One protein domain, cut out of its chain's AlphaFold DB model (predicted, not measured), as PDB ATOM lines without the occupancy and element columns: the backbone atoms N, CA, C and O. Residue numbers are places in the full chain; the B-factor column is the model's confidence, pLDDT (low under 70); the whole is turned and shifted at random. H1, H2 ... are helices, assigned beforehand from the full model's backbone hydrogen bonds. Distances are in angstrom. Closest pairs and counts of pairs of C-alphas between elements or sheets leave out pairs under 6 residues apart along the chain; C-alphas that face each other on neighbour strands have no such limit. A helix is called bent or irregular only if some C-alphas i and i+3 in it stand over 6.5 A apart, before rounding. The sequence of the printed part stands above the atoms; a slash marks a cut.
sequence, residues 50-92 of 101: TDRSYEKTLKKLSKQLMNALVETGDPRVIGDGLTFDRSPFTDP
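Overview. This is residues 50 to 92 of the 101 residues of an uncharacterized protein of bioreactor metagenome (UniProt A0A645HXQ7). One long helix, H1, makes an arm with almost no contacts along most of its length; the chain turns at its far end, where the very short helix H2 packs on H1's last part, and an unnamed tail then runs on away from H1. Residues 52 to 57 and 59 to 65 of H1 stick out at one end and residues 85 to 92 of the tail at the other, and together they make the length. The printed part has 43 residues with two named helices, H1 then H2, and no named strand; the class is all helix. It is extended, with a radius of gyration of the C-alphas of 14.9 A and spans of 47 by 22 by 14 A.

Arrangement. H1, residues 52 to 71, is joined by a tight link of 3 residues to H2, residues 75 to 78. The two touch, with residues 66 to 70 alone on H1's part; the closest C-alphas are those of Val 70 and Ile 78, 6.4 A apart. In H1, 14 of 16 O i to N i+4 pairs are within hydrogen-bond range, while H2 is too short for such a pair.

Along the chain. H1 begins with C-alpha 52 at (5.255, 8.619, 20.238) and ends with C-alpha 71 at (11.657, -18.895, 13.390), 29.1 A from first to last C-alpha. It is irregular: C-alphas 53 and 56 are 7.6 A apart. H2 ends with C-alpha 78 at (20.131, -15.222, 10.835).

Size, cuts and confidence. The C-alphas of Ser 53 and Pro 92, the two farthest apart, are 47.0 A from each other. Residues 79 to 92 hold no named element. The printed part has no cut. Its mean pLDDT is 94.4, and no printed residue is under 70.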
ATOM      1  N   THR A  50       7.757   7.413  13.772       96.19
ATOM      2  CA  THR A  50       8.346   8.388  14.707       96.19
ATOM      3  C   THR A  50       7.328   9.002  15.674       96.19
ATOM      4  O   THR A  50       7.703   9.794  16.542       96.19
ATOM      5  N   ASP A  51       6.047   8.640  15.563       97.50
ATOM      6  CA  ASP A  51       4.986   9.148  16.428       97.50
ATOM      7  C   ASP A  51       4.989   8.412  17.779       97.50
ATOM      8  O   ASP A  51       4.765   7.201  17.866       97.50
ATOM      9  N   ARG A  52       5.202   9.161  18.868       97.25
ATOM     10  CA  ARG A  52       5.255   8.619  20.238       97.25
ATOM     11  C   ARG A  52       3.971   7.899  20.649       97.25
ATOM     12  O   ARG A  52       4.030   6.978  21.460       97.25
ATOM     13  N   SER A  53       2.817   8.291  20.107       97.69
ATOM     14  CA  SER A  53       1.545   7.628  20.415       97.69
ATOM     15  C   SER A  53       1.476   6.197  19.862       97.69
ATOM     16  O   SER A  53       0.792   5.350  20.439       97.69
ATOM     17  N   TYR A  54       2.257   5.893  18.818       97.81
ATOM     18  CA  TYR A  54       2.318   4.583  18.171       97.81
ATOM     19  C   TYR A  54       3.535   3.738  18.588       97.81
ATOM     20  O   TYR A  54       3.631   2.578  18.188       97.81
ATOM     21  N   GLU A  55       4.424   4.245  19.448       97.75
ATOM     22  CA  GLU A  55       5.684   3.580  19.829       97.75
ATOM     23  C   GLU A  55       5.479   2.148  20.358       97.75
ATOM     24  O   GLU A  55       6.214   1.223  20.005       97.75
ATOM     25  N   LYS A  56       4.450   1.934  21.191       98.25
ATOM     26  CA  LYS A  56       4.130   0.596  21.722       98.25
ATOM     27  C   LYS A  56       3.716  -0.372  20.613       98.25
ATOM     28  O   LYS A  56       4.110  -1.536  20.640       98.25
ATOM     29  N   THR A  57       2.929   0.108  19.654       98.25
ATOM     30  CA  THR A  57       2.473  -0.676  18.502       98.25
ATOM     31  C   THR A  57       3.644  -1.010  17.588       98.25
ATOM     32  O   THR A  57       3.808  -2.177  17.236       98.25
ATOM     33  N   LEU A  58       4.500  -0.027  17.289       98.25
ATOM     34  CA  LEU A  58       5.707  -0.215  16.485       98.25
ATOM     35  C   LEU A  58       6.601  -1.307  17.081       98.25
ATOM     36  O   LEU A  58       6.878  -2.302  16.420       98.25
ATOM     37  N   LYS A  59       6.961  -1.193  18.368       98.31
ATOM     38  CA  LYS A  59       7.808  -2.184  19.054       98.31
ATOM     39  C   LYS A  59       7.193  -3.581  19.058       98.31
ATOM     40  O   LYS A  59       7.907  -4.570  18.896       98.31
ATOM     41  N   LYS A  60       5.872  -3.681  19.250       98.62
ATOM     42  CA  LYS A  60       5.159  -4.965  19.229       98.62
ATOM     43  C   LYS A  60       5.251  -5.624  17.852       98.62
ATOM     44  O   LYS A  60       5.594  -6.801  17.779       98.62
ATOM     45  N   LEU A  61       4.940  -4.882  16.789       98.50
ATOM     46  CA  LEU A  61       4.944  -5.402  15.420       98.50
ATOM     47  C   LEU A  61       6.363  -5.713  14.936       98.50
ATOM     48  O   LEU A  61       6.579  -6.773  14.362       98.50
ATOM     49  N   SER A  62       7.330  -4.852  15.254       98.00
ATOM     50  CA  SER A  62       8.752  -5.066  14.965       98.00
ATOM     51  C   SER A  62       9.258  -6.362  15.609       98.00
ATOM     52  O   SER A  62       9.803  -7.234  14.934       98.00
ATOM     53  N   LYS A  63       8.951  -6.583  16.897       98.44
ATOM     54  CA  LYS A  63       9.275  -7.844  17.581       98.44
ATOM     55  C   LYS A  63       8.587  -9.053  16.942       98.44
ATOM     56  O   LYS A  63       9.216 -10.094  16.787       98.44
ATOM     57  N   GLN A  64       7.308  -8.932  16.587       98.50
ATOM     58  CA  GLN A  64       6.565 -10.016  15.944       98.50
ATOM     59  C   GLN A  64       7.181 -10.398  14.591       98.50
ATOM     60  O   GLN A  64       7.357 -11.583  14.325       98.50
ATOM     61  N   LEU A  65       7.542  -9.405  13.772       97.81
ATOM     62  CA  LEU A  65       8.219  -9.611  12.495       97.81
ATOM     63  C   LEU A  65       9.560 -10.320  12.697       97.81
ATOM     64  O   LEU A  65       9.794 -11.361  12.095       97.81
ATOM     65  N   MET A  66      10.419  -9.791  13.572       97.94
ATOM     66  CA  MET A  66      11.749 -10.361  13.795       97.94
ATOM     67  C   MET A  66      11.688 -11.789  14.339       97.94
ATOM     68  O   MET A  66      12.448 -12.638  13.881       97.94
ATOM     69  N   ASN A  67      10.761 -12.077  15.257       98.38
ATOM     70  CA  ASN A  67      10.545 -13.438  15.745       98.38
ATOM     71  C   ASN A  67      10.172 -14.385  14.601       98.38
ATOM     72  O   ASN A  67      10.806 -15.424  14.457       98.38
ATOM     73  N   ALA A  68       9.204 -14.004  13.762       98.31
ATOM     74  CA  ALA A  68       8.786 -14.827  12.632       98.31
ATOM     75  C   ALA A  68       9.945 -15.083  11.657       98.31
ATOM     76  O   ALA A  68      10.165 -16.220  11.260       98.31
ATOM     77  N   LEU A  69      10.731 -14.050  11.324       97.56
ATOM     78  CA  LEU A  69      11.881 -14.183  10.424       97.56
ATOM     79  C   LEU A  69      12.960 -15.117  10.989       97.56
ATOM     80  O   LEU A  69      13.528 -15.910  10.240       97.56
ATOM     81  N   VAL A  70      13.227 -15.057  12.299       97.50
ATOM     82  CA  VAL A  70      14.156 -15.982  12.968       97.50
ATOM     83  C   VAL A  70      13.598 -17.406  12.974       97.50
ATOM     84  O   VAL A  70      14.319 -18.335  12.616       97.50
ATOM     85  N   GLU A  71      12.326 -17.586  13.335       98.00
ATOM     86  CA  GLU A  71      11.657 -18.895  13.390       98.00
ATOM     87  C   GLU A  71      11.629 -19.591  12.025       98.00
ATOM     88  O   GLU A  71      11.839 -20.801  11.945       98.00
ATOM     89  N   THR A  72      11.425 -18.838  10.942       97.25
ATOM     90  CA  THR A  72      11.437 -19.378   9.574       97.25
ATOM     91  C   THR A  72      12.835 -19.468   8.961       97.25
ATOM     92  O   THR A  72      12.969 -19.907   7.822       97.25
ATOM     93  N   GLY A  73      13.875 -19.042   9.684       95.88
ATOM     94  CA  GLY A  73      15.262 -19.102   9.232       95.88
ATOM     95  C   GLY A  73      15.593 -18.164   8.067       95.88
ATOM     96  O   GLY A  73      16.334 -18.555   7.167       95.88
ATOM     97  N   ASP A  74      15.047 -16.942   8.053       96.00
ATOM     98  CA  ASP A  74      15.311 -15.967   6.988       96.00
ATOM     99  C   ASP A  74      16.818 -15.629   6.910       96.00
ATOM    100  O   ASP A  74      17.362 -15.058   7.866       96.00
ATOM    101  N   PRO A  75      17.504 -15.908   5.780       92.88
ATOM    102  CA  PRO A  75      18.949 -15.702   5.652       92.88
ATOM    103  C   PRO A  75      19.408 -14.252   5.850       92.88
ATOM    104  O   PRO A  75      20.571 -14.018   6.180       92.88
ATOM    105  N   ARG A  76      18.512 -13.271   5.674       91.62
ATOM    106  CA  ARG A  76      18.805 -11.844   5.892       91.62
ATOM    107  C   ARG A  76      18.912 -11.496   7.371       91.62
ATOM    108  O   ARG A  76      19.522 -10.488   7.702       91.62
ATOM    109  N   VAL A  77      18.306 -12.303   8.240       94.19
ATOM    110  CA  VAL A  77      18.250 -12.067   9.686       94.19
ATOM    111  C   VAL A  77      19.222 -12.964  10.443       94.19
ATOM    112  O   VAL A  77      19.907 -12.484  11.341       94.19
ATOM    113  N   ILE A  78      19.292 -14.255  10.102       93.38
ATOM    114  CA  ILE A  78      20.131 -15.222  10.835       93.38
ATOM    115  C   ILE A  78      21.583 -15.277  10.336       93.38
ATOM    116  O   ILE A  78      22.451 -15.801  11.032       93.38
ATOM    117  N   GLY A  79      21.831 -14.808   9.110       88.56
ATOM    118  CA  GLY A  79      23.139 -14.842   8.461       88.56
ATOM    119  C   GLY A  79      23.965 -13.578   8.691       88.56
ATOM    120  O   GLY A  79      23.699 -12.770   9.575       88.56
ATOM    121  N   ASP A  80      24.963 -13.372   7.836       89.94
ATOM    122  CA  ASP A  80      25.793 -12.160   7.805       89.94
ATOM    123  C   ASP A  80      25.157 -11.005   7.008       89.94
ATOM    124  O   ASP A  80      25.815 -10.005   6.728       89.94
ATOM    125  N   GLY A  81      23.892 -11.159   6.601       87.00
ATOM    126  CA  GLY A  81      23.167 -10.213   5.754       87.00
ATOM    127  C   GLY A  81      23.593 -10.217   4.282       87.00
ATOM    128  O   GLY A  81      22.912  -9.609   3.466       87.00
ATOM    129  N   LEU A  82      24.657 -10.939   3.914       90.38
ATOM    130  CA  LEU A  82      25.263 -10.907   2.576       90.38
ATOM    131  C   LEU A  82      24.895 -12.126   1.725       90.38
ATOM    132  O   LEU A  82      25.450 -12.319   0.647       90.38
ATOM    133  N   THR A  83      23.970 -12.968   2.196       90.25
ATOM    134  CA  THR A  83      23.586 -14.202   1.490       90.25
ATOM    135  C   THR A  83      23.127 -13.914   0.060       90.25
ATOM    136  O   THR A  83      23.550 -14.608  -0.856       90.25
ATOM    137  N   PHE A  84      22.315 -12.875  -0.142       90.12
ATOM    138  CA  PHE A  84      21.790 -12.507  -1.462       90.12
ATOM    139  C   PHE A  84      22.732 -11.615  -2.282       90.12
ATOM    140  O   PHE A  84      22.522 -11.460  -3.480       90.12
ATOM    141  N   ASP A  85      23.793 -11.097  -1.662       91.31
ATOM    142  CA  ASP A  85      24.816 -10.271  -2.314       91.31
ATOM    143  C   ASP A  85      26.025 -11.107  -2.782       91.31
ATOM    144  O   ASP A  85      27.066 -10.564  -3.161       91.31
ATOM    145  N   ARG A  86      25.918 -12.443  -2.736       89.12
ATOM    146  CA  ARG A  86      26.969 -13.394  -3.122       89.12
ATOM    147  C   ARG A  86      26.448 -14.451  -4.098       89.12
ATOM    148  O   ARG A  86      25.246 -14.702  -4.202       89.12
ATOM    149  N   SER A  87      27.380 -15.125  -4.777       86.56
ATOM    150  CA  SER A  87      27.091 -16.324  -5.577       86.56
ATOM    151  C   SER A  87      26.354 -17.376  -4.723       86.56
ATOM    152  O   SER A  87      26.717 -17.574  -3.557       86.56
ATOM    153  N   PRO A  88      25.320 -18.051  -5.261       90.25
ATOM    154  CA  PRO A  88      24.878 -18.020  -6.661       90.25
ATOM    155  C   PRO A  88      23.848 -16.928  -7.002       90.25
ATOM    156  O   PRO A  88      23.433 -16.829  -8.152       90.25
ATOM    157  N   PHE A  89      23.406 -16.115  -6.037       87.56
ATOM    158  CA  PHE A  89      22.300 -15.165  -6.235       87.56
ATOM    159  C   PHE A  89      22.663 -13.964  -7.115       87.56
ATOM    160  O   PHE A  89      21.780 -13.349  -7.708       87.56
ATOM    161  N   THR A  90      23.953 -13.654  -7.226       89.31
ATOM    162  CA  THR A  90      24.477 -12.560  -8.055       89.31
ATOM    163  C   THR A  90      25.066 -13.026  -9.388       89.31
ATOM    164  O   THR A  90      25.563 -12.200 -10.153       89.31
ATOM    165  N   ASP A  91      25.073 -14.334  -9.664       89.50
ATOM    166  CA  ASP A  91      25.726 -14.869 -10.857       89.50
ATOM    167  C   ASP A  91      24.880 -14.579 -12.111       89.50
ATOM    168  O   ASP A  91      23.665 -14.784 -12.098       89.50
ATOM    169  N   PRO A  92      25.487 -14.144 -13.233       81.94
ATOM    170  CA  PRO A  92      24.747 -13.798 -14.451       81.94
ATOM    171  C   PRO A  92      24.103 -15.014 -15.133       81.94
ATOM    172  O   PRO A  92      23.198 -14.855 -15.947       81.94
TER     173      PRO A  92